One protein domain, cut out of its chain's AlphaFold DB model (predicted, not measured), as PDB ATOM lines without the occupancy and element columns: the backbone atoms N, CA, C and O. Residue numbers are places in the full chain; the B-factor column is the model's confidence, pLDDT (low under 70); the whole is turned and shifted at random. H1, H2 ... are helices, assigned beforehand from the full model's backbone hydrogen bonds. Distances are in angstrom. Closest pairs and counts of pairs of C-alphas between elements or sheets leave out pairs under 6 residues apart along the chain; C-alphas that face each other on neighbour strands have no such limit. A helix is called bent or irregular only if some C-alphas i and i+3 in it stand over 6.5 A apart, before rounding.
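AT A GLANCE: This is residues 2 to 65 of the 65 residues of the protein "DUF2065 domain-containing protein" of Piscirickettsiaceae bacterium (UniProt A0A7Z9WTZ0). Two long helices, H1 and H3, form the arms of an open U, and a shorter helix, H2, crosses one end between them, with a corner at each of its ends. The middle of the U is empty, and the arms stick out free over most of their length, with residues 2 to 21 of H1 and residues 47 to 64 of H3. The printed part has 64 residues, with three named helices in the order H1, H2, H3 and no named strand, and its class is all helix. The whole is only just loose, close to extended, with a radius of gyration of the C-alphas of 15.6 A, and spans 44 by 28 by 15 A.

HOW THE PARTS SIT: The longest helix, H1, residues 2 to 26, has a kink of 26 degrees near residue 20. It is irregular, but only just: C-alphas 20 and 23 are 6.6 A apart. H1 and H2, residues 28 to 40, only just touch, and only at the corner by their link, with 3 pairs of C-alphas within 8 A. The closest C-alphas are those of Pro 24 and Trp 31, 5.6 A apart. Their lines are about perpendicular, at 85 degrees. H2 and H3, residues 43 to 64, are close but not clearly touching; their closest C-alphas, of Ala 38 and Leu 46, are 7.7 A apart. They run opposite ways at a steep tilt of 66 degrees. H1 and H3 are apart. Every O i to N i+4 pair is within hydrogen-bond range in H2 and H3, and 19 of 21 are in H1.

IN THESE COORDINATES: H1 begins at C-alpha 2, (-60.605, -39.890, -45.567), and measures 36.1 A from first to last C-alpha. H2 measures 18.9 A and begins at C-alpha 28, (-38.382, -8.662, -53.079). H3 measures 31.8 A and ends at C-alpha 64, (-47.276, -33.388, -30.887).

THE WHOLE: The C-alphas farthest apart, of Thr 2 and Gln 40, are 44.6 A apart. The printed part has no cut, and both links are tight. The mean pLDDT of the printed part is 94.3, and no printed residue is under 70.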
ATOM      1  N   THR A   2     -61.730 -40.061 -44.624       78.44
ATOM      2  CA  THR A   2     -60.605 -39.890 -45.567       78.44
ATOM      3  C   THR A   2     -60.605 -38.529 -46.277       78.44
ATOM      4  O   THR A   2     -59.548 -37.933 -46.450       78.44
ATOM      5  N   GLU A   3     -61.776 -37.987 -46.625       78.69
ATOM      6  CA  GLU A   3     -61.894 -36.694 -47.329       78.69
ATOM      7  C   GLU A   3     -61.365 -35.511 -46.504       78.69
ATOM      8  O   GLU A   3     -60.680 -34.634 -47.027       78.69
ATOM      9  N   THR A   4     -61.603 -35.509 -45.190       88.94
ATOM     10  CA  THR A   4     -61.084 -34.472 -44.283       88.94
ATOM     11  C   THR A   4     -59.562 -34.521 -44.168       88.94
ATOM     12  O   THR A   4     -58.919 -33.477 -44.148       88.94
ATOM     13  N   GLN A   5     -58.961 -35.718 -44.144       89.94
ATOM     14  CA  GLN A   5     -57.502 -35.871 -44.137       89.94
ATOM     15  C   GLN A   5     -56.879 -35.376 -45.448       89.94
ATOM     16  O   GLN A   5     -55.877 -34.666 -45.417       89.94
ATOM     17  N   GLN A   6     -57.497 -35.682 -46.593       89.62
ATOM     18  CA  GLN A   6     -57.048 -35.172 -47.891       89.62
ATOM     19  C   GLN A   6     -57.120 -33.643 -47.958       89.62
ATOM     20  O   GLN A   6     -56.168 -33.008 -48.407       89.62
ATOM     21  N   ALA A   7     -58.203 -33.039 -47.461       93.44
ATOM     22  CA  ALA A   7     -58.339 -31.586 -47.407       93.44
ATOM     23  C   ALA A   7     -57.238 -30.925 -46.559       93.44
ATOM     24  O   ALA A   7     -56.690 -29.903 -46.966       93.44
ATOM     25  N   ILE A   8     -56.869 -31.523 -45.420       93.94
ATOM     26  CA  ILE A   8     -55.790 -31.014 -44.556       93.94
ATOM     27  C   ILE A   8     -54.435 -31.071 -45.268       93.94
ATOM     28  O   ILE A   8     -53.672 -30.111 -45.187       93.94
ATOM     29  N   LEU A   9     -54.140 -32.152 -45.998       93.88
ATOM     30  CA  LEU A   9     -52.895 -32.259 -46.768       93.88
ATOM     31  C   LEU A   9     -52.815 -31.178 -47.851       93.88
ATOM     32  O   LEU A   9     -51.798 -30.494 -47.963       93.88
ATOM     33  N   TRP A  10     -53.898 -30.966 -48.604       96.19
ATOM     34  CA  TRP A  10     -53.950 -29.901 -49.608       96.19
ATOM     35  C   TRP A  10     -53.848 -28.505 -48.991       96.19
ATOM     36  O   TRP A  10     -53.149 -27.648 -49.532       96.19
ATOM     37  N   ALA A  11     -54.480 -28.280 -47.839       96.31
ATOM     38  CA  ALA A  11     -54.359 -27.027 -47.105       96.31
ATOM     39  C   ALA A  11     -52.926 -26.789 -46.603       96.31
ATOM     40  O   ALA A  11     -52.420 -25.677 -46.731       96.31
ATOM     41  N   ALA A  12     -52.244 -27.818 -46.090       94.81
ATOM     42  CA  ALA A  12     -50.851 -27.722 -45.655       94.81
ATOM     43  C   ALA A  12     -49.913 -27.361 -46.820       94.81
ATOM     44  O   ALA A  12     -49.064 -26.483 -46.672       94.81
ATOM     45  N   VAL A  13     -50.115 -27.971 -47.996       96.25
ATOM     46  CA  VAL A  13     -49.383 -27.611 -49.222       96.25
ATOM     47  C   VAL A  13     -49.673 -26.163 -49.627       96.25
ATOM     48  O   VAL A  13     -48.743 -25.403 -49.886       96.25
ATOM     49  N   GLY A  14     -50.942 -25.745 -49.633       97.56
ATOM     50  CA  GLY A  14     -51.319 -24.362 -49.944       97.56
ATOM     51  C   GLY A  14     -50.693 -23.345 -48.985       97.56
ATOM     52  O   GLY A  14     -50.171 -22.321 -49.422       97.56
ATOM     53  N   LEU A  15     -50.673 -23.651 -47.685       96.88
ATOM     54  CA  LEU A  15     -50.010 -22.824 -46.677       96.88
ATOM     55  C   LEU A  15     -48.500 -22.741 -46.909       96.88
ATOM     56  O   LEU A  15     -47.948 -21.650 -46.795       96.88
ATOM     57  N   ALA A  16     -47.839 -23.840 -47.283       95.56
ATOM     58  CA  ALA A  16     -46.416 -23.823 -47.618       95.56
ATOM     59  C   ALA A  16     -46.115 -22.845 -48.772       95.56
ATOM     60  O   ALA A  16     -45.221 -22.011 -48.637       95.56
ATOM     61  N   PHE A  17     -46.921 -22.864 -49.843       96.56
ATOM     62  CA  PHE A  17     -46.802 -21.903 -50.951       96.56
ATOM     63  C   PHE A  17     -47.050 -20.454 -50.516       96.56
ATOM     64  O   PHE A  17     -46.345 -19.552 -50.967       96.56
ATOM     65  N   ILE A  18     -48.030 -20.213 -49.640       97.12
ATOM     66  CA  ILE A  18     -48.283 -18.872 -49.095       97.12
ATOM     67  C   ILE A  18     -47.057 -18.386 -48.313       97.12
ATOM     68  O   ILE A  18     -46.579 -17.282 -48.566       97.12
ATOM     69  N   PHE A  19     -46.516 -19.199 -47.400       95.00
ATOM     70  CA  PHE A  19     -45.350 -18.817 -46.600       95.00
ATOM     71  C   PHE A  19     -44.099 -18.585 -47.453       95.00
ATOM     72  O   PHE A  19     -43.407 -17.588 -47.243       95.00
ATOM     73  N   GLU A  20     -43.835 -19.443 -48.438       93.31
ATOM     74  CA  GLU A  20     -42.720 -19.260 -49.372       93.31
ATOM     75  C   GLU A  20     -42.910 -18.014 -50.256       93.31
ATOM     76  O   GLU A  20     -41.947 -17.310 -50.552       93.31
ATOM     77  N   GLY A  21     -44.153 -17.692 -50.626       95.19
ATOM     78  CA  GLY A  21     -44.497 -16.548 -51.472       95.19
ATOM     79  C   GLY A  21     -44.532 -15.191 -50.758       95.19
ATOM     80  O   GLY A  21     -44.318 -14.164 -51.406       95.19
ATOM     81  N   ILE A  22     -44.760 -15.150 -49.438       97.06
ATOM     82  CA  ILE A  22     -44.869 -13.888 -48.685       97.06
ATOM     83  C   ILE A  22     -43.584 -13.063 -48.787       97.06
ATOM     84  O   ILE A  22     -43.653 -11.867 -49.064       97.06
ATOM     85  N   LEU A  23     -42.413 -13.674 -48.580       93.19
ATOM     86  CA  LEU A  23     -41.147 -12.939 -48.581       93.19
ATOM     87  C   LEU A  23     -40.799 -12.316 -49.949       93.19
ATOM     88  O   LEU A  23     -40.511 -11.118 -49.978       93.19
ATOM     89  N   PRO A  24     -40.841 -13.052 -51.082       94.50
ATOM     90  CA  PRO A  24     -40.586 -12.467 -52.397       94.50
ATOM     91  C   PRO A  24     -41.650 -11.447 -52.819       94.50
ATOM     92  O   PRO A  24     -41.312 -10.520 -53.554       94.50
ATOM     93  N   PHE A  25     -42.902 -11.586 -52.368       96.62
ATOM     94  CA  PHE A  25     -43.972 -10.635 -52.680       96.62
ATOM     95  C   PHE A  25     -43.866  -9.340 -51.865       96.62
ATOM     96  O   PHE A  25     -43.910  -8.251 -52.431       96.62
ATOM     97  N   ALA A  26     -43.704  -9.445 -50.542       97.44
ATOM     98  CA  ALA A  26     -43.682  -8.292 -49.643       97.44
ATOM     99  C   ALA A  26     -42.326  -7.567 -49.632       97.44
ATOM    100  O   ALA A  26     -42.286  -6.340 -49.556       97.44
ATOM    101  N   PHE A  27     -41.213  -8.309 -49.720       96.81
ATOM    102  CA  PHE A  27     -39.853  -7.769 -49.606       96.81
ATOM    103  C   PHE A  27     -38.904  -8.349 -50.678       96.81
ATOM    104  O   PHE A  27     -37.924  -9.031 -50.352       96.81
ATOM    105  N   PRO A  28     -39.131  -8.057 -51.973       94.38
ATOM    106  CA  PRO A  28     -38.382  -8.662 -53.079       94.38
ATOM    107  C   PRO A  28     -36.871  -8.380 -53.040       94.38
ATOM    108  O   PRO A  28     -36.067  -9.243 -53.398       94.38
ATOM    109  N   GLU A  29     -36.451  -7.190 -52.605       96.31
ATOM    110  CA  GLU A  29     -35.026  -6.830 -52.519       96.31
ATOM    111  C   GLU A  29     -34.299  -7.593 -51.410       96.31
ATOM    112  O   GLU A  29     -33.200  -8.113 -51.627       96.31
ATOM    113  N   TYR A  30     -34.937  -7.702 -50.242       94.56
ATOM    114  CA  TYR A  30     -34.423  -8.458 -49.105       94.56
ATOM    115  C   TYR A  30     -34.308  -9.944 -49.451       94.56
ATOM    116  O   TYR A  30     -33.254 -10.547 -49.244       94.56
ATOM    117  N   TRP A  31     -35.334 -10.511 -50.091       95.50
ATOM    118  CA  TRP A  31     -35.294 -11.892 -50.568       95.50
ATOM    119  C   TRP A  31     -34.148 -12.143 -51.557       95.50
ATOM    120  O   TRP A  31     -33.378 -13.088 -51.389       95.50
ATOM    121  N   ARG A  32     -33.959 -11.260 -52.550       94.81
ATOM    122  CA  ARG A  32     -32.832 -11.358 -53.500       94.81
ATOM    123  C   ARG A  32     -31.474 -11.319 -52.804       94.81
ATOM    124  O   ARG A  32     -30.543 -11.983 -53.256       94.81
ATOM    125  N   ARG A  33     -31.338 -10.524 -51.740       95.88
ATOM    126  CA  ARG A  33     -30.116 -10.479 -50.934       95.88
ATOM    127  C   ARG A  33     -29.883 -11.806 -50.210       95.88
ATOM    128  O   ARG A  33     -28.800 -12.357 -50.376       95.88
ATOM    129  N   ILE A  34     -30.890 -12.342 -49.515       92.94
ATOM    130  CA  ILE A  34     -30.795 -13.644 -48.832       92.94
ATOM    131  C   ILE A  34     -30.405 -14.747 -49.816       92.94
ATOM    132  O   ILE A  34     -29.498 -15.520 -49.532       92.94
ATOM    133  N   MET A  35     -31.041 -14.807 -50.989       93.62
ATOM    134  CA  MET A  35     -30.721 -15.823 -51.998       93.62
ATOM    135  C   MET A  35     -29.277 -15.711 -52.497       93.62
ATOM    136  O   MET A  35     -28.597 -16.725 -52.636       93.62
ATOM    137  N   ARG A  36     -28.765 -14.492 -52.715       95.31
ATOM    138  CA  ARG A  36     -27.351 -14.296 -53.076       95.31
ATOM    139  C   ARG A  36     -26.406 -14.737 -51.964       95.31
ATOM    140  O   ARG A  36     -25.428 -15.419 -52.246       95.31
ATOM    141  N   GLU A  37     -26.697 -14.383 -50.718       92.88
ATOM    142  CA  GLU A  37     -25.895 -14.821 -49.570       92.88
ATOM    143  C   GLU A  37     -25.947 -16.353 -49.421       92.88
ATOM    144  O   GLU A  37     -24.913 -16.986 -49.219       92.88
ATOM    145  N   ALA A  38     -27.106 -16.975 -49.651       91.75
ATOM    146  CA  ALA A  38     -27.269 -18.426 -49.628       91.75
ATOM    147  C   ALA A  38     -26.406 -19.135 -50.686       91.75
ATOM    148  O   ALA A  38     -25.825 -20.175 -50.389       91.75
ATOM    149  N   THR A  39     -26.250 -18.561 -51.887       92.38
ATOM    150  CA  THR A  39     -25.357 -19.122 -52.925       92.38
ATOM    151  C   THR A  39     -23.868 -19.027 -52.591       92.38
ATOM    152  O   THR A  39     -23.063 -19.708 -53.218       92.38
ATOM    153  N   GLN A  40     -23.488 -18.196 -51.616       94.69
ATOM    154  CA  GLN A  40     -22.103 -18.079 -51.146       94.69
ATOM    155  C   GLN A  40     -21.787 -19.064 -50.014       94.69
ATOM    156  O   GLN A  40     -20.622 -19.230 -49.652       94.69
ATOM    157  N   LEU A  41     -22.802 -19.722 -49.444       92.44
ATOM    158  CA  LEU A  41     -22.602 -20.751 -48.432       92.44
ATOM    159  C   LEU A  41     -21.981 -22.002 -49.060       92.44
ATOM    160  O   LEU A  41     -22.308 -22.393 -50.178       92.44
ATOM    161  N   SER A  42     -21.111 -22.669 -48.301       93.75
ATOM    162  CA  SER A  42     -20.591 -23.974 -48.710       93.75
ATOM    163  C   SER A  42     -21.722 -25.005 -48.810       93.75
ATOM    164  O   SER A  42     -22.694 -24.947 -48.047       93.75
ATOM    165  N   GLU A  43     -21.570 -26.003 -49.683       93.81
ATOM    166  CA  GLU A  43     -22.545 -27.096 -49.814       93.81
ATOM    167  C   GLU A  43     -22.817 -27.792 -48.472       93.81
ATOM    168  O   GLU A  43     -23.956 -28.142 -48.163       93.81
ATOM    169  N   MET A  44     -21.783 -27.951 -47.639       94.50
ATOM    170  CA  MET A  44     -21.913 -28.536 -46.305       94.50
ATOM    171  C   MET A  44     -22.797 -27.676 -45.397       94.50
ATOM    172  O   MET A  44     -23.691 -28.199 -44.736       94.50
ATOM    173  N   SER A  45     -22.582 -26.359 -45.380       94.19
ATOM    174  CA  SER A  45     -23.377 -25.431 -44.570       94.19
ATOM    175  C   SER A  45     -24.848 -25.454 -44.980       94.19
ATOM    176  O   SER A  45     -25.721 -25.534 -44.115       94.19
ATOM    177  N   LEU A  46     -25.127 -25.453 -46.287       94.06
ATOM    178  CA  LEU A  46     -26.495 -25.508 -46.800       94.06
ATOM    179  C   LEU A  46     -27.180 -26.837 -46.438       94.06
ATOM    180  O   LEU A  46     -28.329 -26.845 -45.991       94.06
ATOM    181  N   ARG A  47     -26.456 -27.959 -46.550       95.19
ATOM    182  CA  ARG A  47     -26.952 -29.288 -46.153       95.19
ATOM    183  C   ARG A  47     -27.214 -29.391 -44.654       95.19
ATOM    184  O   ARG A  47     -28.228 -29.966 -44.272       95.19
ATOM    185  N   LEU A  48     -26.342 -28.837 -43.810       96.25
ATOM    186  CA  LEU A  48     -26.532 -28.828 -42.356       96.25
ATOM    187  C   LEU A  48     -27.708 -27.940 -41.941       96.25
ATOM    188  O   LEU A  48     -28.489 -28.339 -41.078       96.25
ATOM    189  N   MET A  49     -27.881 -26.784 -42.587       94.81
ATOM    190  CA  MET A  49     -29.055 -25.936 -42.380       94.81
ATOM    191  C   MET A  49     -30.338 -26.704 -42.724       94.81
ATOM    192  O   MET A  49     -31.241 -26.783 -41.891       94.81
ATOM    193  N   GLY A  50     -30.385 -27.361 -43.888       94.25
ATOM    194  CA  GLY A  50     -31.507 -28.222 -44.269       94.25
ATOM    195  C   GLY A  50     -31.746 -29.368 -43.279       94.25
ATOM    196  O   GLY A  50     -32.873 -29.570 -42.835       94.25
ATOM    197  N   LEU A  51     -30.686 -30.071 -42.866       97.56
ATOM    198  CA  LEU A  51     -30.771 -31.169 -41.902       97.56
ATOM    199  C   LEU A  51     -31.324 -30.701 -40.551       97.56
ATOM    200  O   LEU A  51     -32.200 -31.359 -39.997       97.56
ATOM    201  N   SER A  52     -30.859 -29.560 -40.038       97.12
ATOM    202  CA  SER A  52     -31.366 -28.997 -38.782       97.12
ATOM    203  C   SER A  52     -32.858 -28.663 -38.862       97.12
ATOM    204  O   SER A  52     -33.597 -28.996 -37.939       97.12
ATOM    205  N   SER A  53     -33.323 -28.106 -39.986       95.12
ATOM    206  CA  SER A  53     -34.744 -27.819 -40.220       95.12
ATOM    207  C   SER A  53     -35.587 -29.099 -40.256       95.12
ATOM    208  O   SER A  53     -36.624 -29.182 -39.599       95.12
ATOM    209  N   ILE A  54     -35.100 -30.141 -40.941       97.31
ATOM    210  CA  ILE A  54     -35.755 -31.458 -40.984       97.31
ATOM    211  C   ILE A  54     -35.842 -32.070 -39.580       97.31
ATOM    212  O   ILE A  54     -36.907 -32.538 -39.184       97.31
ATOM    213  N   LEU A  55     -34.745 -32.055 -38.816       98.06
ATOM    214  CA  LEU A  55     -34.708 -32.608 -37.460       98.06
ATOM    215  C   LEU A  55     -35.633 -31.849 -36.503       98.06
ATOM    216  O   LEU A  55     -36.324 -32.479 -35.708       98.06
ATOM    217  N   LEU A  56     -35.684 -30.518 -36.600       97.44
ATOM    218  CA  LEU A  56     -36.622 -29.705 -35.826       97.44
ATOM    219  C   LEU A  56     -38.074 -30.028 -36.192       97.44
ATOM    220  O   LEU A  56     -38.891 -30.218 -35.294       97.44
ATOM    221  N   GLY A  57     -38.394 -30.152 -37.484       94.38
ATOM    222  CA  GLY A  57     -39.728 -30.558 -37.933       94.38
ATOM    223  C   GLY A  57     -40.123 -31.941 -37.409       94.38
ATOM    224  O   GLY A  57     -41.226 -32.115 -36.894       94.38
ATOM    225  N   LEU A  58     -39.200 -32.904 -37.462       97.06
ATOM    226  CA  LEU A  58     -39.412 -34.246 -36.920       97.06
ATOM    227  C   LEU A  58     -39.644 -34.218 -35.405       97.06
ATOM    228  O   LEU A  58     -40.544 -34.895 -34.916       97.06
ATOM    229  N   LEU A  59     -38.866 -33.413 -34.676       97.38
ATOM    230  CA  LEU A  59     -39.014 -33.242 -33.233       97.38
ATOM    231  C   LEU A  59     -40.381 -32.649 -32.877       97.38
ATOM    232  O   LEU A  59     -41.034 -33.149 -31.969       97.38
ATOM    233  N   VAL A  60     -40.836 -31.622 -33.600       96.12
ATOM    234  CA  VAL A  60     -42.169 -31.035 -33.393       96.12
ATOM    235  C   VAL A  60     -43.252 -32.085 -33.617       96.12
ATOM    236  O   VAL A  60     -44.091 -32.273 -32.741       96.12
ATOM    237  N   ILE A  61     -43.203 -32.818 -34.736       94.94
ATOM    238  CA  ILE A  61     -44.174 -33.881 -35.024       94.94
ATOM    239  C   ILE A  61     -44.172 -34.921 -33.900       94.94
ATOM    240  O   ILE A  61     -45.241 -35.221 -33.380       94.94
ATOM    241  N   TYR A  62     -42.994 -35.394 -33.483       96.44
ATOM    242  CA  TYR A  62     -42.833 -36.384 -32.415       96.44
ATOM    243  C   TYR A  62     -43.354 -35.909 -31.052       96.44
ATOM    244  O   TYR A  62     -43.872 -36.706 -30.285       96.44
ATOM    245  N   LEU A  63     -43.222 -34.620 -30.729       96.75
ATOM    246  CA  LEU A  63     -43.750 -34.068 -29.476       96.75
ATOM    247  C   LEU A  63     -45.267 -33.847 -29.515       96.75
ATOM    248  O   LEU A  63     -45.903 -33.806 -28.465       96.75
ATOM    249  N   THR A  64     -45.836 -33.650 -30.706       92.12
ATOM    250  CA  THR A  64     -47.276 -33.388 -30.887       92.12
ATOM    251  C   THR A  64     -48.111 -34.625 -31.227       92.12
ATOM    252  O   THR A  64     -49.333 -34.550 -31.105       92.12
ATOM    253  N   THR A  65     -47.483 -35.722 -31.664       87.25
ATOM    254  CA  THR A  65     -48.135 -36.981 -32.078       87.25
ATOM    255  C   THR A  65     -47.886 -38.063 -31.043       87.25
ATOM    256  O   THR A  65     -48.866 -38.739 -30.663       87.25
TER     257      THR A  65